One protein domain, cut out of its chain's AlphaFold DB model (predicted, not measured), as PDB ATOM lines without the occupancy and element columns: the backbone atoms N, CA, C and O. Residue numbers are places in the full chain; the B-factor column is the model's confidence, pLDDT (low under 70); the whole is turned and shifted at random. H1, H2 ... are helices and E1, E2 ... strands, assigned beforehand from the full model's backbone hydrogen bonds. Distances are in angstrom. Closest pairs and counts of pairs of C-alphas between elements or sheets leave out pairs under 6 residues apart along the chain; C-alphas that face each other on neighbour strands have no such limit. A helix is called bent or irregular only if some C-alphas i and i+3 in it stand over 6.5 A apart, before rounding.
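Overview. This is residues 315 to 396 and 409 to 469 of the 520 residues of an uncharacterized protein of Firmicutes bacterium TM09-10 (UniProt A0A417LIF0). Two groups of short helices stand on two sides of a tiny two-stranded core, E1 and E2: the hairpin H4 and H5 with H1 packed on H5, and the hairpin H6 and H7. A long loop, residues 328 to 368 with H3 in it, runs out from near the core and returns to it, while H8 lies off near H4. The printed part has 143 residues, with eight named helices and two named strands in the order H1 H2 H3 E1 H4 H5 E2 H6 H7 H8; the sheet E1 - E2 is antiparallel, and the class is mostly helix. It is compact, with a radius of gyration of the C-alphas of 15.9 A and spans of 44 by 37 by 32 A.

Arrangement. H1, residues 315 to 322, touches H5, residues 383 to 394, at a shallow tilt of 19 degrees, opposite ways; their closest C-alphas, of Phe 319 and Glu 383, are 4.9 A apart. H2, residues 324 to 327, is near H7, residues 436 to 447, with 5 pairs of C-alphas within 10 A. H3, residues 344 to 349, touches no helix. E1, residues 369 to 371, and E2, residues 411 to 413, are antiparallel neighbours at 139 degrees; N 370 and O 412 are 3.0 A apart and N 412 and O 370 2.8 A, both within hydrogen-bond range. H4, residues 372 to 378, forms a helical hairpin with H5, at a shallow tilt of 33 degrees, only just short of steep; their closest C-alphas, of Ala 376 and Thr 384, are 5.0 A apart. H6, residues 419 to 432, and H7 form the other helical hairpin, at a shallow tilt of 14 degrees; their closest C-alphas, of Ser 419 and Val 446, are 5.6 A apart. H8, residues 457 to 463, is close to but not clearly touching H4, with the C-alphas of Ala 374 and Trp 460 8.0 A apart. Every O i to N i+4 pair is within hydrogen-bond range in H1, H3, H4, H5 and H8; H6 has 8 of 10, H7 has 3 of 8 beside 6 of 9 O i to N i+3 pairs, and H2 is too short for such a pair.

Along the chain. H1 begins at C-alpha 315, (-24.720, -17.681, -16.447). H5 is 16.5 A long, H6 20.0 A and H7 18.6 A. H6 is neither bent nor irregular, but only just: C-alphas 424 and 427 are 6.3 A apart. H8 ends at C-alpha 463, (-16.301, -28.617, 5.538).

Size, cuts and confidence. The two C-alphas farthest apart, of Glu 358 and Asp 437, are 45.9 A apart. Residues 397 to 408 are not printed, and C-alphas 396 and 409 are 10.3 A apart across this cut. The links H2 to H3 and H3 to E1 are long. The mean pLDDT of the printed part is 83.3; residues 336 to 341, 348 to 367 and 469 are under 70.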
ATOM      1  N   ALA A 315     -25.647 -16.718 -17.042       94.31
ATOM      2  CA  ALA A 315     -24.720 -17.681 -16.447       94.31
ATOM      3  C   ALA A 315     -25.462 -18.829 -15.739       94.31
ATOM      4  O   ALA A 315     -25.110 -19.996 -15.906       94.31
ATOM      5  N   TRP A 316     -26.538 -18.508 -15.012       96.50
ATOM      6  CA  TRP A 316     -27.427 -19.487 -14.391       96.50
ATOM      7  C   TRP A 316     -28.111 -20.382 -15.425       96.50
ATOM      8  O   TRP A 316     -28.076 -21.601 -15.282       96.50
ATOM      9  N   ALA A 317     -28.703 -19.814 -16.479       95.50
ATOM     10  CA  ALA A 317     -29.383 -20.593 -17.511       95.50
ATOM     11  C   ALA A 317     -28.421 -21.542 -18.250       95.50
ATOM     12  O   ALA A 317     -28.748 -22.716 -18.438       95.50
ATOM     13  N   ASP A 318     -27.229 -21.069 -18.621       93.75
ATOM     14  CA  ASP A 318     -26.220 -21.881 -19.307       93.75
ATOM     15  C   ASP A 318     -25.700 -23.012 -18.407       93.75
ATOM     16  O   ASP A 318     -25.691 -24.175 -18.825       93.75
ATOM     17  N   PHE A 319     -25.376 -22.711 -17.143       96.19
ATOM     18  CA  PHE A 319     -25.033 -23.716 -16.133       96.19
ATOM     19  C   PHE A 319     -26.155 -24.744 -15.943       96.19
ATOM     20  O   PHE A 319     -25.906 -25.950 -15.984       96.19
ATOM     21  N   ALA A 320     -27.395 -24.287 -15.776       96.56
ATOM     22  CA  ALA A 320     -28.547 -25.137 -15.507       96.56
ATOM     23  C   ALA A 320     -28.859 -26.081 -16.681       96.56
ATOM     24  O   ALA A 320     -29.166 -27.260 -16.475       96.56
ATOM     25  N   TYR A 321     -28.716 -25.612 -17.924       96.25
ATOM     26  CA  TYR A 321     -28.880 -26.447 -19.114       96.25
ATOM     27  C   TYR A 321     -27.707 -27.406 -19.347       96.25
ATOM     28  O   TYR A 321     -27.940 -28.555 -19.740       96.25
ATOM     29  N   ALA A 322     -26.463 -26.982 -19.100       96.00
ATOM     30  CA  ALA A 322     -25.290 -27.854 -19.190       96.00
ATOM     31  C   ALA A 322     -25.353 -28.995 -18.158       96.00
ATOM     32  O   ALA A 322     -25.051 -30.150 -18.479       96.00
ATOM     33  N   ASN A 323     -25.828 -28.681 -16.950       96.62
ATOM     34  CA  ASN A 323     -25.835 -29.565 -15.788       96.62
ATOM     35  C   ASN A 323     -27.200 -30.188 -15.452       96.62
ATOM     36  O   ASN A 323     -27.339 -30.824 -14.407       96.62
ATOM     37  N   GLU A 324     -28.186 -30.112 -16.355       97.06
ATOM     38  CA  GLU A 324     -29.513 -30.737 -16.197       97.06
ATOM     39  C   GLU A 324     -29.469 -32.179 -15.630       97.06
ATOM     40  O   GLU A 324     -30.267 -32.486 -14.745       97.06
ATOM     41  N   PRO A 325     -28.571 -33.094 -16.061       96.19
ATOM     42  CA  PRO A 325     -28.535 -34.451 -15.511       96.19
ATOM     43  C   PRO A 325     -28.094 -34.542 -14.043       96.19
ATOM     44  O   PRO A 325     -28.425 -35.536 -13.398       96.19
ATOM     45  N   ALA A 326     -27.333 -33.564 -13.542       95.50
ATOM     46  CA  ALA A 326     -26.942 -33.465 -12.137       95.50
ATOM     47  C   ALA A 326     -28.079 -32.837 -11.319       95.50
ATOM     48  O   ALA A 326     -28.556 -33.456 -10.373       95.50
ATOM     49  N   LEU A 327     -28.615 -31.703 -11.780       95.69
ATOM     50  CA  LEU A 327     -29.753 -31.014 -11.156       95.69
ATOM     51  C   LEU A 327     -31.040 -31.862 -11.104       95.69
ATOM     52  O   LEU A 327     -31.862 -31.669 -10.227       95.69
ATOM     53  N   LEU A 328     -31.247 -32.826 -12.010       96.31
ATOM     54  CA  LEU A 328     -32.371 -33.782 -11.930       96.31
ATOM     55  C   LEU A 328     -32.018 -35.096 -11.195       96.31
ATOM     56  O   LEU A 328     -32.864 -35.995 -11.077       96.31
ATOM     57  N   GLY A 329     -30.762 -35.241 -10.769       94.94
ATOM     58  CA  GLY A 329     -30.208 -36.419 -10.102       94.94
ATOM     59  C   GLY A 329     -30.173 -36.328  -8.575       94.94
ATOM     60  O   GLY A 329     -30.044 -37.368  -7.934       94.94
ATOM     61  N   GLU A 330     -30.337 -35.129  -8.018       92.38
ATOM     62  CA  GLU A 330     -30.282 -34.801  -6.588       92.38
ATOM     63  C   GLU A 330     -31.242 -33.628  -6.314       92.38
ATOM     64  O   GLU A 330     -31.537 -32.858  -7.227       92.38
ATOM     65  N   ASN A 331     -31.787 -33.515  -5.101       91.94
ATOM     66  CA  ASN A 331     -32.650 -32.409  -4.686       91.94
ATOM     67  C   ASN A 331     -31.813 -31.367  -3.926       91.94
ATOM     68  O   ASN A 331     -31.464 -31.569  -2.763       91.94
ATOM     69  N   TYR A 332     -31.514 -30.251  -4.592       91.44
ATOM     70  CA  TYR A 332     -30.781 -29.112  -4.028       91.44
ATOM     71  C   TYR A 332     -31.676 -28.111  -3.274       91.44
ATOM     72  O   TYR A 332     -31.289 -26.968  -3.067       91.44
ATOM     73  N   SER A 333     -32.891 -28.478  -2.879       88.19
ATOM     74  CA  SER A 333     -33.702 -27.617  -2.022       88.19
ATOM     75  C   SER A 333     -33.194 -27.603  -0.585       88.19
ATOM     76  O   SER A 333     -33.032 -28.652   0.046       88.19
ATOM     77  N   MET A 334     -33.049 -26.408  -0.025       80.88
ATOM     78  CA  MET A 334     -32.675 -26.211   1.370       80.88
ATOM     79  C   MET A 334     -33.804 -26.585   2.343       80.88
ATOM     80  O   MET A 334     -35.001 -26.443   2.070       80.88
ATOM     81  N   HIS A 335     -33.413 -27.057   3.526       72.25
ATOM     82  CA  HIS A 335     -34.313 -27.326   4.648       72.25
ATOM     83  C   HIS A 335     -34.307 -26.158   5.634       72.25
ATOM     84  O   HIS A 335     -33.565 -26.153   6.614       72.25
ATOM     85  N   VAL A 336     -35.171 -25.180   5.375       68.12
ATOM     86  CA  VAL A 336     -35.279 -23.958   6.178       68.12
ATOM     87  C   VAL A 336     -36.147 -24.189   7.427       68.12
ATOM     88  O   VAL A 336     -37.153 -24.910   7.393       68.12
ATOM     89  N   ARG A 337     -35.768 -23.597   8.566       62.94
ATOM     90  CA  ARG A 337     -36.536 -23.682   9.821       62.94
ATOM     91  C   ARG A 337     -37.556 -22.550   9.870       62.94
ATOM     92  O   ARG A 337     -37.193 -21.385   9.866       62.94
ATOM     93  N   GLY A 338     -38.838 -22.907   9.850       57.19
ATOM     94  CA  GLY A 338     -39.946 -21.964   9.731       57.19
ATOM     95  C   GLY A 338     -40.777 -21.911  11.001       57.19
ATOM     96  O   GLY A 338     -41.544 -22.830  11.292       57.19
ATOM     97  N   GLY A 339     -40.680 -20.801  11.728       60.81
ATOM     98  CA  GLY A 339     -41.417 -20.605  12.970       60.81
ATOM     99  C   GLY A 339     -42.921 -20.379  12.789       60.81
ATOM    100  O   GLY A 339     -43.489 -20.369  11.696       60.81
ATOM    101  N   ARG A 340     -43.606 -20.088  13.902       63.00
ATOM    102  CA  ARG A 340     -45.029 -19.672  13.886       63.00
ATOM    103  C   ARG A 340     -45.280 -18.388  13.086       63.00
ATOM    104  O   ARG A 340     -46.405 -18.195  12.623       63.00
ATOM    105  N   ARG A 341     -44.228 -17.573  12.951       66.50
ATOM    106  CA  ARG A 341     -44.129 -16.335  12.170       66.50
ATOM    107  C   ARG A 341     -44.009 -16.568  10.652       66.50
ATOM    108  O   ARG A 341     -43.962 -15.600   9.918       66.50
ATOM    109  N   ALA A 342     -43.971 -17.807  10.152       72.88
ATOM    110  CA  ALA A 342     -43.999 -18.051   8.707       72.88
ATOM    111  C   ALA A 342     -45.345 -17.638   8.075       72.88
ATOM    112  O   ALA A 342     -46.398 -17.813   8.696       72.88
ATOM    113  N   HIS A 343     -45.324 -17.188   6.815       75.94
ATOM    114  CA  HIS A 343     -46.513 -16.751   6.069       75.94
ATOM    115  C   HIS A 343     -47.658 -17.799   6.100       75.94
ATOM    116  O   HIS A 343     -47.397 -19.001   5.931       75.94
ATOM    117  N   PRO A 344     -48.944 -17.406   6.249       77.50
ATOM    118  CA  PRO A 344     -50.069 -18.341   6.388       77.50
ATOM    119  C   PRO A 344     -50.178 -19.425   5.300       77.50
ATOM    120  O   PRO A 344     -50.419 -20.589   5.627       77.50
ATOM    121  N   VAL A 345     -49.934 -19.085   4.025       78.06
ATOM    122  CA  VAL A 345     -49.904 -20.053   2.901       78.06
ATOM    123  C   VAL A 345     -48.886 -21.173   3.132       78.06
ATOM    124  O   VAL A 345     -49.186 -22.341   2.870       78.06
ATOM    125  N   LEU A 346     -47.705 -20.845   3.662       76.06
ATOM    126  CA  LEU A 346     -46.646 -21.817   3.933       76.06
ATOM    127  C   LEU A 346     -47.056 -22.738   5.088       76.06
ATOM    128  O   LEU A 346     -47.065 -23.962   4.938       76.06
ATOM    129  N   ARG A 347     -47.539 -22.156   6.196       72.69
ATOM    130  CA  ARG A 347     -48.118 -22.896   7.335       72.69
ATOM    131  C   ARG A 347     -49.248 -23.841   6.906       72.69
ATOM    132  O   ARG A 347     -49.350 -24.952   7.423       72.69
ATOM    133  N   GLY A 348     -50.086 -23.428   5.954       65.12
ATOM    134  CA  GLY A 348     -51.175 -24.235   5.396       65.12
ATOM    135  C   GLY A 348     -50.715 -25.418   4.532       65.12
ATOM    136  O   GLY A 348     -51.434 -26.416   4.436       65.12
ATOM    137  N   LYS A 349     -49.517 -25.336   3.940       66.44
ATOM    138  CA  LYS A 349     -48.911 -26.372   3.083       66.44
ATOM    139  C   LYS A 349     -48.074 -27.408   3.845       66.44
ATOM    140  O   LYS A 349     -47.684 -28.407   3.245       66.44
ATOM    141  N   GLY A 350     -47.860 -27.220   5.151       54.16
ATOM    142  CA  GLY A 350     -46.975 -28.027   6.000       54.16
ATOM    143  C   GLY A 350     -47.089 -29.550   5.837       54.16
ATOM    144  O   GLY A 350     -47.967 -30.209   6.408       54.16
ATOM    145  N   LEU A 351     -46.128 -30.132   5.117       43.72
ATOM    146  CA  LEU A 351     -45.935 -31.571   5.027       43.72
ATOM    147  C   LEU A 351     -45.086 -32.026   6.233       43.72
ATOM    148  O   LEU A 351     -43.868 -31.932   6.208       43.72
ATOM    149  N   PHE A 352     -45.756 -32.561   7.267       44.22
ATOM    150  CA  PHE A 352     -45.212 -33.147   8.521       44.22
ATOM    151  C   PHE A 352     -45.127 -32.267   9.793       44.22
ATOM    152  O   PHE A 352     -44.081 -32.114  10.416       44.22
ATOM    153  N   ASP A 353     -46.309 -31.907  10.302       43.44
ATOM    154  CA  ASP A 353     -46.645 -31.458  11.675       43.44
ATOM    155  C   ASP A 353     -46.288 -32.485  12.799       43.44
ATOM    156  O   ASP A 353     -47.160 -32.949  13.538       43.44
ATOM    157  N   PHE A 354     -45.037 -32.976  12.890       36.22
ATOM    158  CA  PHE A 354     -44.683 -34.054  13.845       36.22
ATOM    159  C   PHE A 354     -43.296 -34.015  14.512       36.22
ATOM    160  O   PHE A 354     -43.016 -34.890  15.340       36.22
ATOM    161  N   LEU A 355     -42.443 -33.033  14.217       37.75
ATOM    162  CA  LEU A 355     -41.166 -32.830  14.913       37.75
ATOM    163  C   LEU A 355     -41.070 -31.398  15.444       37.75
ATOM    164  O   LEU A 355     -40.421 -30.552  14.850       37.75
ATOM    165  N   PHE A 356     -41.707 -31.175  16.594       42.66
ATOM    166  CA  PHE A 356     -41.306 -30.097  17.498       42.66
ATOM    167  C   PHE A 356     -39.923 -30.433  18.063       42.66
ATOM    168  O   PHE A 356     -39.709 -31.573  18.504       42.66
ATOM    169  N   ASP A 357     -39.024 -29.457  18.112       47.22
ATOM    170  CA  ASP A 357     -37.843 -29.524  18.969       47.22
ATOM    171  C   ASP A 357     -38.198 -29.208  20.444       47.22
ATOM    172  O   ASP A 357     -39.369 -29.270  20.844       47.22
ATOM    173  N   GLU A 358     -37.199 -28.968  21.304       39.84
ATOM    174  CA  GLU A 358     -37.451 -28.686  22.730       39.84
ATOM    175  C   GLU A 358     -38.040 -27.281  22.983       39.84
ATOM    176  O   GLU A 358     -38.657 -27.082  24.037       39.84
ATOM    177  N   ASP A 359     -37.935 -26.366  22.015       48.47
ATOM    178  CA  ASP A 359     -38.375 -24.968  22.103       48.47
ATOM    179  C   ASP A 359     -39.703 -24.711  21.352       48.47
ATOM    180  O   ASP A 359     -40.475 -23.815  21.714       48.47
ATOM    181  N   GLY A 360     -40.071 -25.600  20.426       44.31
ATOM    182  CA  GLY A 360     -41.376 -25.655  19.767       44.31
ATOM    183  C   GLY A 360     -41.398 -25.078  18.354       44.31
ATOM    184  O   GLY A 360     -42.474 -24.652  17.915       44.31
ATOM    185  N   ASP A 361     -40.244 -25.068  17.691       46.88
ATOM    186  CA  ASP A 361     -40.063 -24.649  16.303       46.88
ATOM    187  C   ASP A 361     -40.396 -25.779  15.301       46.88
ATOM    188  O   ASP A 361     -40.516 -26.950  15.691       46.88
ATOM    189  N   TYR A 362     -40.578 -25.438  14.020       47.66
ATOM    190  CA  TYR A 362     -40.799 -26.397  12.932       47.66
ATOM    191  C   TYR A 362     -39.648 -26.361  11.916       47.66
ATOM    192  O   TYR A 362     -39.417 -25.364  11.235       47.66
ATOM    193  N   SER A 363     -39.013 -27.510  11.683       46.28
ATOM    194  CA  SER A 363     -38.323 -27.736  10.408       46.28
ATOM    195  C   SER A 363     -39.384 -27.816   9.308       46.28
ATOM    196  O   SER A 363     -40.270 -28.675   9.375       46.28
ATOM    197  N   MET A 364     -39.337 -26.905   8.331       54.28
ATOM    198  CA  MET A 364     -40.289 -26.887   7.225       54.28
ATOM    199  C   MET A 364     -39.663 -27.485   5.966       54.28
ATOM    200  O   MET A 364     -38.501 -27.268   5.635       54.28
ATOM    201  N   SER A 365     -40.447 -28.324   5.292       53.75
ATOM    202  CA  SER A 365     -40.006 -29.048   4.110       53.75
ATOM    203  C   SER A 365     -39.967 -28.124   2.899       53.75
ATOM    204  O   SER A 365     -41.031 -27.666   2.489       53.75
ATOM    205  N   ASP A 366     -38.778 -27.969   2.318       61.72
ATOM    206  CA  ASP A 366     -38.562 -27.724   0.887       61.72
ATOM    207  C   ASP A 366     -39.503 -26.662   0.272       61.72
ATOM    208  O   ASP A 366     -40.551 -26.969  -0.297       61.72
ATOM    209  N   TYR A 367     -39.104 -25.392   0.380       67.88
ATOM    210  CA  TYR A 367     -39.743 -24.286  -0.346       67.88
ATOM    211  C   TYR A 367     -39.223 -24.124  -1.779       67.88
ATOM    212  O   TYR A 367     -39.480 -23.097  -2.406       67.88
ATOM    213  N   TYR A 368     -38.487 -25.111  -2.294       84.50
ATOM    214  CA  TYR A 368     -37.824 -25.069  -3.595       84.50
ATOM    215  C   TYR A 368     -36.747 -23.982  -3.726       84.50
ATOM    216  O   TYR A 368     -36.353 -23.657  -4.840       84.50
ATOM    217  N   ILE A 369     -36.268 -23.470  -2.584       86.56
ATOM    218  CA  ILE A 369     -35.130 -22.553  -2.437       86.56
ATOM    219  C   ILE A 369     -33.845 -23.362  -2.601       86.56
ATOM    220  O   ILE A 369     -33.582 -24.267  -1.807       86.56
ATOM    221  N   THR A 370     -33.039 -23.017  -3.593       92.06
ATOM    222  CA  THR A 370     -31.708 -23.581  -3.819       92.06
ATOM    223  C   THR A 370     -30.696 -22.442  -3.844       92.06
ATOM    224  O   THR A 370     -30.780 -21.599  -4.734       92.06
ATOM    225  N   ASP A 371     -29.742 -22.416  -2.910       92.75
ATOM    226  CA  ASP A 371     -28.638 -21.444  -2.934       92.75
ATOM    227  C   ASP A 371     -27.807 -21.606  -4.227       92.75
ATOM    228  O   ASP A 371     -27.403 -22.722  -4.587       92.75
ATOM    229  N   ILE A 372     -27.578 -20.500  -4.948       94.25
ATOM    230  CA  ILE A 372     -26.930 -20.526  -6.272       94.25
ATOM    231  C   ILE A 372     -25.433 -20.852  -6.168       94.25
ATOM    232  O   ILE A 372     -24.895 -21.557  -7.027       94.25
ATOM    233  N   MET A 373     -24.742 -20.347  -5.145       92.06
ATOM    234  CA  MET A 373     -23.305 -20.567  -4.970       92.06
ATOM    235  C   MET A 373     -23.019 -22.025  -4.599       92.06
ATOM    236  O   MET A 373     -22.108 -22.637  -5.161       92.06
ATOM    237  N   ALA A 374     -23.845 -22.612  -3.734       90.31
ATOM    238  CA  ALA A 374     -23.780 -24.011  -3.354       90.31
ATOM    239  C   ALA A 374     -23.891 -24.922  -4.581       90.31
ATOM    240  O   ALA A 374     -23.028 -25.778  -4.781       90.31
ATOM    241  N   VAL A 375     -24.893 -24.736  -5.453       91.81
ATOM    242  CA  VAL A 375     -24.987 -25.567  -6.671       91.81
ATOM    243  C   VAL A 375     -23.846 -25.311  -7.644       91.81
ATOM    244  O   VAL A 375     -23.374 -26.272  -8.253       91.81
ATOM    245  N   ALA A 376     -23.364 -24.068  -7.763       90.50
ATOM    246  CA  ALA A 376     -22.206 -23.760  -8.592       90.50
ATOM    247  C   ALA A 376     -20.980 -24.561  -8.124       90.50
ATOM    248  O   ALA A 376     -20.449 -25.357  -8.896       90.50
ATOM    249  N   GLN A 377     -20.580 -24.428  -6.855       87.75
ATOM    250  CA  GLN A 377     -19.415 -25.122  -6.294       87.75
ATOM    251  C   GLN A 377     -19.524 -26.653  -6.350       87.75
ATOM    252  O   GLN A 377     -18.529 -27.333  -6.597       87.75
ATOM    253  N   ASN A 378     -20.719 -27.209  -6.130       87.62
ATOM    254  CA  ASN A 378     -20.896 -28.655  -5.971       87.62
ATOM    255  C   ASN A 378     -21.000 -29.448  -7.275       87.62
ATOM    256  O   ASN A 378     -20.808 -30.668  -7.275       87.62
ATOM    257  N   ILE A 379     -21.292 -28.790  -8.395       90.69
ATOM    258  CA  ILE A 379     -21.369 -29.444  -9.699       90.69
ATOM    259  C   ILE A 379     -20.136 -29.048 -10.510       90.69
ATOM    260  O   ILE A 379     -20.083 -27.954 -11.053       90.69
ATOM    261  N   GLU A 380     -19.147 -29.941 -10.636       86.12
ATOM    262  CA  GLU A 380     -17.952 -29.703 -11.467       86.12
ATOM    263  C   GLU A 380     -18.313 -29.600 -12.967       86.12
ATOM    264  O   GLU A 380     -18.496 -30.611 -13.657       86.12
ATOM    265  N   SER A 381     -18.361 -28.378 -13.503       87.69
ATOM    266  CA  SER A 381     -18.580 -28.080 -14.926       87.69
ATOM    267  C   SER A 381     -17.706 -26.905 -15.389       87.69
ATOM    268  O   SER A 381     -16.940 -26.360 -14.599       87.69
ATOM    269  N   LYS A 382     -17.764 -26.516 -16.670       85.88
ATOM    270  CA  LYS A 382     -17.070 -25.291 -17.127       85.88
ATOM    271  C   LYS A 382     -17.863 -24.042 -16.760       85.88
ATOM    272  O   LYS A 382     -17.315 -22.995 -16.449       85.88
ATOM    273  N   GLU A 383     -19.173 -24.198 -16.816       90.44
ATOM    274  CA  GLU A 383     -20.197 -23.207 -16.562       90.44
ATOM    275  C   GLU A 383     -20.256 -22.833 -15.063       90.44
ATOM    276  O   GLU A 383     -20.810 -21.804 -14.695       90.44
ATOM    277  N   THR A 384     -19.636 -23.647 -14.201       89.81
ATOM    278  CA  THR A 384     -19.474 -23.455 -12.752       89.81
ATOM    279  C   THR A 384     -18.724 -22.183 -12.392       89.81
ATOM    280  O   THR A 384     -19.235 -21.383 -11.614       89.81
ATOM    281  N   GLU A 385     -17.528 -21.992 -12.956       86.50
ATOM    282  CA  GLU A 385     -16.673 -20.826 -12.683       86.50
ATOM    283  C   GLU A 385     -17.409 -19.541 -13.100       86.50
ATOM    284  O   GLU A 385     -17.453 -18.556 -12.363       86.50
ATOM    285  N   ALA A 386     -18.097 -19.613 -14.244       87.69
ATOM    286  CA  ALA A 386     -18.933 -18.553 -14.784       87.69
ATOM    287  C   ALA A 386     -20.144 -18.207 -13.904       87.69
ATOM    288  O   ALA A 386     -20.433 -17.029 -13.696       87.69
ATOM    289  N   LEU A 387     -20.853 -19.209 -13.373       93.00
ATOM    290  CA  LEU A 387     -21.981 -18.988 -12.472       93.00
ATOM    291  C   LEU A 387     -21.522 -18.436 -11.122       93.00
ATOM    292  O   LEU A 387     -21.985 -17.367 -10.727       93.00
ATOM    293  N   ALA A 388     -20.618 -19.144 -10.437       90.94
ATOM    294  CA  ALA A 388     -20.166 -18.813  -9.085       90.94
ATOM    295  C   ALA A 388     -19.760 -17.342  -8.990       90.94
ATOM    296  O   ALA A 388     -20.191 -16.601  -8.106       90.94
ATOM    297  N   ALA A 389     -18.993 -16.879  -9.969       87.62
ATOM    298  CA  ALA A 389     -18.463 -15.542  -9.912       87.62
ATOM    299  C   ALA A 389     -19.346 -14.490 -10.633       87.62
ATOM    300  O   ALA A 389     -19.235 -13.300 -10.337       87.62
ATOM    301  N   ALA A 390     -20.356 -14.885 -11.425       91.31
ATOM    302  CA  ALA A 390     -21.484 -13.998 -11.752       91.31
ATOM    303  C   ALA A 390     -22.369 -13.710 -10.520       91.31
ATOM    304  O   ALA A 390     -22.863 -12.586 -10.375       91.31
ATOM    305  N   VAL A 391     -22.518 -14.669  -9.593       93.06
ATOM    306  CA  VAL A 391     -23.099 -14.405  -8.260       93.06
ATOM    307  C   VAL A 391     -22.182 -13.454  -7.486       93.06
ATOM    308  O   VAL A 391     -22.658 -12.467  -6.929       93.06
ATOM    309  N   ASN A 392     -20.861 -13.671  -7.530       88.94
ATOM    310  CA  ASN A 392     -19.880 -12.782  -6.897       88.94
ATOM    311  C   ASN A 392     -19.937 -11.328  -7.409       88.94
ATOM    312  O   ASN A 392     -19.813 -10.408  -6.603       88.94
ATOM    313  N   LEU A 393     -20.168 -11.098  -8.704       88.44
ATOM    314  CA  LEU A 393     -20.417  -9.752  -9.244       88.44
ATOM    315  C   LEU A 393     -21.722  -9.140  -8.720       88.44
ATOM    316  O   LEU A 393     -21.800  -7.932  -8.507       88.44
ATOM    317  N   SER A 394     -22.753  -9.968  -8.558       93.81
ATOM    318  CA  SER A 394     -24.114  -9.509  -8.270       93.81
ATOM    319  C   SER A 394     -24.349  -9.236  -6.784       93.81
ATOM    320  O   SER A 394     -25.078  -8.309  -6.462       93.81
ATOM    321  N   ILE A 395     -23.740  -9.990  -5.867       93.62
ATOM    322  CA  ILE A 395     -23.861  -9.758  -4.418       93.62
ATOM    323  C   ILE A 395     -22.767  -8.774  -3.978       93.62
ATOM    324  O   ILE A 395     -21.616  -9.166  -3.798       93.62
ATOM    325  N   CYS A 396     -23.098  -7.494  -3.792       90.44
ATOM    326  CA  CYS A 396     -22.149  -6.467  -3.335       90.44
ATOM    327  C   CYS A 396     -21.705  -6.655  -1.883       90.44
ATOM    328  O   CYS A 396     -20.567  -6.338  -1.543       90.44
ATOM    329  N   GLY A 409     -26.678 -15.831   0.129       90.75
ATOM    330  CA  GLY A 409     -27.442 -14.594   0.009       90.75
ATOM    331  C   GLY A 409     -28.328 -14.491  -1.225       90.75
ATOM    332  O   GLY A 409     -28.955 -13.445  -1.404       90.75
ATOM    333  N   LEU A 410     -28.394 -15.512  -2.085       95.06
ATOM    334  CA  LEU A 410     -29.271 -15.508  -3.254       95.06
ATOM    335  C   LEU A 410     -29.628 -16.923  -3.730       95.06
ATOM    336  O   LEU A 410     -28.761 -17.693  -4.152       95.06
ATOM    337  N   SER A 411     -30.934 -17.185  -3.789       94.81
ATOM    338  CA  SER A 411     -31.494 -18.467  -4.218       94.81
ATOM    339  C   SER A 411     -32.022 -18.486  -5.660       94.81
ATOM    340  O   SER A 411     -32.225 -17.453  -6.303       94.81
ATOM    341  N   VAL A 412     -32.308 -19.689  -6.152       95.69
ATOM    342  CA  VAL A 412     -33.087 -20.002  -7.362       95.69
ATOM    343  C   VAL A 412     -34.183 -21.009  -7.043       95.69
ATOM    344  O   VAL A 412     -34.044 -21.818  -6.125       95.69
ATOM    345  N   THR A 413     -35.262 -20.991  -7.828       94.56
ATOM    346  CA  THR A 413     -36.439 -21.824  -7.571       94.56
ATOM    347  C   THR A 413     -36.486 -23.084  -8.442       94.56
ATOM    348  O   THR A 413     -36.739 -23.010  -9.649       94.56
ATOM    349  N   LEU A 414     -36.345 -24.266  -7.832       95.19
ATOM    350  CA  LEU A 414     -36.334 -25.562  -8.531       95.19
ATOM    351  C   LEU A 414     -37.463 -26.491  -8.035       95.19
ATOM    352  O   LEU A 414     -37.356 -27.038  -6.945       95.19
ATOM    353  N   PRO A 415     -38.553 -26.725  -8.800       94.50
ATOM    354  CA  PRO A 415     -39.790 -27.325  -8.276       94.50
ATOM    355  C   PRO A 415     -39.733 -28.866  -8.154       94.50
ATOM    356  O   PRO A 415     -40.442 -29.595  -8.856       94.50
ATOM    357  N   TYR A 416     -38.865 -29.382  -7.280       93.06
ATOM    358  CA  TYR A 416     -38.612 -30.810  -7.074       93.06
ATOM    359  C   TYR A 416     -39.861 -31.585  -6.622       93.06
ATOM    360  O   TYR A 416     -40.355 -31.470  -5.504       93.06
ATOM    361  N   GLY A 417     -40.375 -32.451  -7.497       91.31
ATOM    362  CA  GLY A 417     -41.477 -33.363  -7.173       91.31
ATOM    363  C   GLY A 417     -42.873 -32.739  -6.990       91.31
ATOM    364  O   GLY A 417     -43.834 -33.505  -6.866       91.31
ATOM    365  N   ASP A 418     -43.032 -31.407  -7.009       90.81
ATOM    366  CA  ASP A 418     -44.325 -30.737  -6.779       90.81
ATOM    367  C   ASP A 418     -44.920 -30.068  -8.034       90.81
ATOM    368  O   ASP A 418     -44.597 -28.950  -8.443       90.81
ATOM    369  N   SER A 419     -45.895 -30.770  -8.618       93.38
ATOM    370  CA  SER A 419     -46.689 -30.294  -9.755       93.38
ATOM    371  C   SER A 419     -47.685 -29.177  -9.418       93.38
ATOM    372  O   SER A 419     -48.168 -28.508 -10.330       93.38
ATOM    373  N   GLU A 420     -48.065 -29.022  -8.147       90.88
ATOM    374  CA  GLU A 420     -48.947 -27.948  -7.691       90.88
ATOM    375  C   GLU A 420     -48.152 -26.647  -7.565       90.88
ATOM    376  O   GLU A 420     -48.545 -25.652  -8.173       90.88
ATOM    377  N   PHE A 421     -46.995 -26.680  -6.893       91.31
ATOM    378  CA  PHE A 421     -46.051 -25.559  -6.833       91.31
ATOM    379  C   PHE A 421     -45.637 -25.083  -8.234       91.31
ATOM    380  O   PHE A 421     -45.801 -23.904  -8.544       91.31
ATOM    381  N   TYR A 422     -45.235 -25.991  -9.136       95.19
ATOM    382  CA  TYR A 422     -44.957 -25.635 -10.537       95.19
ATOM    383  C   TYR A 422     -46.163 -24.976 -11.245       95.19
ATOM    384  O   TYR A 422     -46.003 -24.079 -12.075       95.19
ATOM    385  N   GLY A 423     -47.389 -25.375 -10.887       95.88
ATOM    386  CA  GLY A 423     -48.624 -24.778 -11.396       95.88
ATOM    387  C   GLY A 423     -48.857 -23.324 -10.961       95.88
ATOM    388  O   GLY A 423     -49.498 -22.583 -11.707       95.88
ATOM    389  N   TYR A 424     -48.329 -22.915  -9.801       94.31
ATOM    390  CA  TYR A 424     -48.292 -21.516  -9.349       94.31
ATOM    391  C   TYR A 424     -47.092 -20.757  -9.931       94.31
ATOM    392  O   TYR A 424     -47.248 -19.629 -10.388       94.31
ATOM    393  N   LEU A 425     -45.922 -21.400  -9.996       95.88
ATOM    394  CA  LEU A 425     -44.680 -20.843 -10.538       95.88
ATOM    395  C   LEU A 425     -44.834 -20.396 -11.996       95.88
ATOM    396  O   LEU A 425     -44.479 -19.271 -12.347       95.88
ATOM    397  N   TYR A 426     -45.389 -21.259 -12.854       97.19
ATOM    398  CA  TYR A 426     -45.456 -21.023 -14.299       97.19
ATOM    399  C   TYR A 426     -46.088 -19.668 -14.696       97.19
ATOM    400  O   TYR A 426     -45.457 -18.929 -15.459       97.19
ATOM    401  N   PRO A 427     -47.304 -19.296 -14.234       97.06
ATOM    402  CA  PRO A 427     -47.890 -17.996 -14.566       97.06
ATOM    403  C   PRO A 427     -47.109 -16.810 -13.985       97.06
ATOM    404  O   PRO A 427     -47.006 -15.800 -14.674       97.06
ATOM    405  N   VAL A 428     -46.528 -16.932 -12.786       97.25
ATOM    406  CA  VAL A 428     -45.767 -15.847 -12.142       97.25
ATOM    407  C   VAL A 428     -44.468 -15.572 -12.906       97.25
ATOM    408  O   VAL A 428     -44.233 -14.450 -13.348       97.25
ATOM    409  N   PHE A 429     -43.655 -16.597 -13.173       97.12
ATOM    410  CA  PHE A 429     -42.346 -16.421 -13.822       97.12
ATOM    411  C   PHE A 429     -42.492 -15.990 -15.294       97.12
ATOM    412  O   PHE A 429     -41.735 -15.150 -15.790       97.12
ATOM    413  N   THR A 430     -43.521 -16.483 -15.997       95.75
ATOM    414  CA  THR A 430     -43.855 -15.968 -17.340       95.75
ATOM    415  C   THR A 430     -44.483 -14.569 -17.308       95.75
ATOM    416  O   THR A 430     -44.330 -13.822 -18.275       95.75
ATOM    417  N   GLY A 431     -45.142 -14.178 -16.208       95.44
ATOM    418  CA  GLY A 431     -45.658 -12.826 -15.961       95.44
ATOM    419  C   GLY A 431     -44.552 -11.791 -15.730       95.44
ATOM    420  O   GLY A 431     -44.614 -10.696 -16.293       95.44
ATOM    421  N   VAL A 432     -43.501 -12.174 -14.993       94.00
ATOM    422  CA  VAL A 432     -42.244 -11.416 -14.824       94.00
ATOM    423  C   VAL A 432     -41.561 -11.140 -16.166       94.00
ATOM    424  O   VAL A 432     -40.962 -10.077 -16.353       94.00
ATOM    425  N   GLY A 433     -41.681 -12.077 -17.112       93.12
ATOM    426  CA  GLY A 433     -41.054 -12.013 -18.431       93.12
ATOM    427  C   GLY A 433     -39.779 -12.848 -18.565       93.12
ATOM    428  O   GLY A 433     -39.004 -12.591 -19.486       93.12
ATOM    429  N   MET A 434     -39.566 -13.834 -17.683       93.38
ATOM    430  CA  MET A 434     -38.516 -14.847 -17.855       93.38
ATOM    431  C   MET A 434     -38.758 -15.668 -19.132       93.38
ATOM    432  O   MET A 434     -39.889 -15.753 -19.624       93.38
ATOM    433  N   ASP A 435     -37.704 -16.283 -19.675       91.88
ATOM    434  CA  ASP A 435     -37.829 -17.036 -20.922       91.88
ATOM    435  C   ASP A 435     -38.799 -18.227 -20.789       91.88
ATOM    436  O   ASP A 435     -38.774 -18.989 -19.823       91.88
ATOM    437  N   ALA A 436     -39.681 -18.389 -21.777       92.44
ATOM    438  CA  ALA A 436     -40.752 -19.378 -21.712       92.44
ATOM    439  C   ALA A 436     -40.265 -20.824 -21.917       92.44
ATOM    440  O   ALA A 436     -40.931 -21.748 -21.438       92.44
ATOM    441  N   ASP A 437     -39.132 -21.030 -22.597       95.06
ATOM    442  CA  ASP A 437     -38.499 -22.343 -22.710       95.06
ATOM    443  C   ASP A 437     -37.739 -22.676 -21.407       95.06
ATOM    444  O   ASP A 437     -37.811 -23.824 -20.968       95.06
ATOM    445  N   TYR A 438     -37.148 -21.687 -20.714       96.25
ATOM    446  CA  TYR A 438     -36.617 -21.846 -19.344       96.25
ATOM    447  C   TYR A 438     -37.713 -22.204 -18.329       96.25
ATOM    448  O   TYR A 438     -37.625 -23.223 -17.645       96.25
ATOM    449  N   VAL A 439     -38.804 -21.432 -18.262       96.94
ATOM    450  CA  VAL A 439     -39.901 -21.732 -17.320       96.94
ATOM    451  C   VAL A 439     -40.570 -23.072 -17.663       96.94
ATOM    452  O   VAL A 439     -40.960 -23.815 -16.767       96.94
ATOM    453  N   GLY A 440     -40.653 -23.440 -18.947       97.69
ATOM    454  CA  GLY A 440     -41.109 -24.769 -19.372       97.69
ATOM    455  C   GLY A 440     -40.127 -25.907 -19.053       97.69
ATOM    456  O   GLY A 440     -40.553 -27.044 -18.851       97.69
ATOM    457  N   TRP A 441     -38.824 -25.628 -18.988       98.06
ATOM    458  CA  TRP A 441     -37.790 -26.588 -18.598       98.06
ATOM    459  C   TRP A 441     -37.886 -26.971 -17.115       98.06
ATOM    460  O   TRP A 441     -37.688 -28.145 -16.789       98.06
ATOM    461  N   LEU A 442     -38.314 -26.047 -16.244       97.69
ATOM    462  CA  LEU A 442     -38.540 -26.310 -14.816       97.69
ATOM    463  C   LEU A 442     -39.579 -27.426 -14.550       97.69
ATOM    464  O   LEU A 442     -39.487 -28.100 -13.526       97.69
ATOM    465  N   GLU A 443     -40.493 -27.738 -15.486       97.75
ATOM    466  CA  GLU A 443     -41.411 -28.897 -15.367       97.75
ATOM    467  C   GLU A 443     -40.661 -30.230 -15.175       97.75
ATOM    468  O   GLU A 443     -41.210 -31.191 -14.632       97.75
ATOM    469  N   LYS A 444     -39.395 -30.323 -15.600       98.00
ATOM    470  CA  LYS A 444     -38.585 -31.539 -15.434       98.00
ATOM    471  C   LYS A 444     -38.334 -31.884 -13.966       98.00
ATOM    472  O   LYS A 444     -38.311 -33.070 -13.647       98.00
ATOM    473  N   PHE A 445     -38.207 -30.890 -13.086       96.94
ATOM    474  CA  PHE A 445     -37.910 -31.072 -11.658       96.94
ATOM    475  C   PHE A 445     -39.066 -31.749 -10.914       96.94
ATOM    476  O   PHE A 445     -38.847 -32.625 -10.075       96.94
ATOM    477  N   VAL A 446     -40.303 -31.484 -11.344       95.50
ATOM    478  CA  VAL A 446     -41.529 -32.167 -10.889       95.50
ATOM    479  C   VAL A 446     -41.456 -33.690 -11.096       95.50
ATOM    480  O   VAL A 446     -42.116 -34.459 -10.396       95.50
ATOM    481  N   TYR A 447     -40.655 -34.141 -12.066       94.56
ATOM    482  CA  TYR A 447     -40.497 -35.543 -12.452       94.56
ATOM    483  C   TYR A 447     -39.036 -36.023 -12.427       94.56
ATOM    484  O   TYR A 447     -38.733 -37.047 -13.049       94.56
ATOM    485  N   ALA A 448     -38.147 -35.307 -11.729       94.00
ATOM    486  CA  ALA A 448     -36.748 -35.683 -11.539       94.00
ATOM    487  C   ALA A 448     -36.638 -37.092 -10.925       94.00
ATOM    488  O   ALA A 448     -37.540 -37.536 -10.212       94.00
ATOM    489  N   GLU A 449     -35.546 -37.822 -11.181       92.06
ATOM    490  CA  GLU A 449     -35.354 -39.124 -10.519       92.06
ATOM    491  C   GLU A 449     -34.864 -38.936  -9.072       92.06
ATOM    492  O   GLU A 449     -35.301 -39.683  -8.195       92.06
ATOM    493  N   GLY A 450     -34.051 -37.901  -8.818       89.62
ATOM    494  CA  GLY A 450     -33.447 -37.591  -7.515       89.62
ATOM    495  C   GLY A 450     -34.262 -36.704  -6.569       89.62
ATOM    496  O   GLY A 450     -33.740 -36.291  -5.545       89.62
ATOM    497  N   TYR A 451     -35.541 -36.411  -6.839       87.06
ATOM    498  CA  TYR A 451     -36.313 -35.427  -6.047       87.06
ATOM    499  C   TYR A 451     -36.510 -35.768  -4.545       87.06
ATOM    500  O   TYR A 451     -37.015 -34.940  -3.791       87.06
ATOM    501  N   ASN A 452     -36.158 -36.985  -4.100       87.62
ATOM    502  CA  ASN A 452     -36.161 -37.377  -2.676       87.62
ATOM    503  C   ASN A 452     -34.745 -37.543  -2.091       87.62
ATOM    504  O   ASN A 452     -34.618 -37.879  -0.913       87.62
ATOM    505  N   ASP A 453     -33.710 -37.403  -2.914       89.88
ATOM    506  CA  ASP A 453     -32.312 -37.567  -2.542       89.88
ATOM    507  C   ASP A 453     -31.760 -36.155  -2.288       89.88
ATOM    508  O   ASP A 453     -31.283 -35.507  -3.210       89.88
ATOM    509  N   TYR A 454     -31.953 -35.640  -1.070       87.56
ATOM    510  CA  TYR A 454     -31.591 -34.263  -0.705       87.56
ATOM    511  C   TYR A 454     -30.081 -34.076  -0.548       87.56
ATOM    512  O   TYR A 454     -29.413 -34.927   0.044       87.56
ATOM    513  N   TYR A 455     -29.598 -32.932  -1.029       87.31
ATOM    514  CA  TYR A 455     -28.220 -32.480  -0.898       87.31
ATOM    515  C   TYR A 455     -27.856 -32.137   0.565       87.31
ATOM    516  O   TYR A 455     -28.676 -31.603   1.318       87.31
ATOM    517  N   ASP A 456     -26.623 -32.447   0.977       84.56
ATOM    518  CA  ASP A 456     -26.133 -32.291   2.357       84.56
ATOM    519  C   ASP A 456     -25.496 -30.906   2.590       84.56
ATOM    520  O   ASP A 456     -24.276 -30.754   2.674       84.56
ATOM    521  N   TYR A 457     -26.356 -29.886   2.680       81.44
ATOM    522  CA  TYR A 457     -25.963 -28.493   2.938       81.44
ATOM    523  C   TYR A 457     -25.168 -28.304   4.241       81.44
ATOM    524  O   TYR A 457     -24.257 -27.480   4.268       81.44
ATOM    525  N   GLU A 458     -25.478 -29.067   5.303       77.50
ATOM    526  CA  GLU A 458     -24.754 -28.983   6.583       77.50
ATOM    527  C   GLU A 458     -23.280 -29.376   6.393       77.50
ATOM    528  O   GLU A 458     -22.389 -28.661   6.848       77.50
ATOM    529  N   SER A 459     -23.006 -30.475   5.674       81.44
ATOM    530  CA  SER A 459     -21.626 -30.908   5.417       81.44
ATOM    531  C   SER A 459     -20.857 -29.920   4.541       81.44
ATOM    532  O   SER A 459     -19.693 -29.662   4.823       81.44
ATOM    533  N   TRP A 460     -21.478 -29.362   3.498       84.88
ATOM    534  CA  TRP A 460     -20.808 -28.413   2.601       84.88
ATOM    535  C   TRP A 460     -20.455 -27.098   3.291       84.88
ATOM    536  O   TRP A 460     -19.323 -26.633   3.177       84.88
ATOM    537  N   TYR A 461     -21.382 -26.527   4.061       80.56
ATOM    538  CA  TYR A 461     -21.128 -25.266   4.755       80.56
ATOM    539  C   TYR A 461     -20.103 -25.422   5.896       80.56
ATOM    540  O   TYR A 461     -19.322 -24.506   6.138       80.56
ATOM    541  N   GLU A 462     -20.056 -26.576   6.583       80.12
ATOM    542  CA  GLU A 462     -19.049 -26.837   7.629       80.12
ATOM    543  C   GLU A 462     -17.655 -27.228   7.090       80.12
ATOM    544  O   GLU A 462     -16.654 -26.849   7.708       80.12
ATOM    545  N   ASP A 463     -17.565 -28.018   6.008       81.12
ATOM    546  CA  ASP A 463     -16.301 -28.617   5.538       81.12
ATOM    547  C   ASP A 463     -15.717 -27.983   4.251       81.12
ATOM    548  O   ASP A 463     -14.495 -28.049   4.081       81.12
ATOM    549  N   ASP A 464     -16.535 -27.391   3.364       80.56
ATOM    550  CA  ASP A 464     -16.141 -26.994   1.993       80.56
ATOM    551  C   ASP A 464     -16.359 -25.493   1.646       80.56
ATOM    552  O   ASP A 464     -15.683 -24.978   0.752       80.56
ATOM    553  N   TRP A 465     -17.258 -24.760   2.320       83.88
ATOM    554  CA  TRP A 465     -17.484 -23.320   2.080       83.88
ATOM    555  C   TRP A 465     -16.387 -22.452   2.727       83.88
ATOM    556  O   TRP A 465     -16.402 -22.186   3.927       83.88
ATOM    557  N   GLU A 466     -15.431 -21.979   1.918       77.38
ATOM    558  CA  GLU A 466     -14.322 -21.117   2.382       77.38
ATOM    559  C   GLU A 466     -14.708 -19.622   2.507       77.38
ATOM    560  O   GLU A 466     -13.999 -18.852   3.153       77.38
ATOM    561  N   GLY A 467     -15.888 -19.227   2.004       77.06
ATOM    562  CA  GLY A 467     -16.471 -17.896   2.198       77.06
ATOM    563  C   GLY A 467     -16.310 -16.930   1.027       77.06
ATOM    564  O   GLY A 467     -15.734 -17.240  -0.010       77.06
ATOM    565  N   TRP A 468     -16.833 -15.714   1.206       78.38
ATOM    566  CA  TRP A 468     -16.782 -14.662   0.187       78.38
ATOM    567  C   TRP A 468     -15.386 -14.044  -0.018       78.38
ATOM    568  O   TRP A 468     -15.138 -13.491  -1.089       78.38
ATOM    569  N   ASP A 469     -14.485 -14.146   0.966       68.81
ATOM    570  CA  ASP A 469     -13.134 -13.559   0.913       68.81
ATOM    571  C   ASP A 469     -12.258 -14.189  -0.191       68.81
ATOM    572  O   ASP A 469     -11.457 -13.491  -0.814       68.81
TER     573      ASP A 469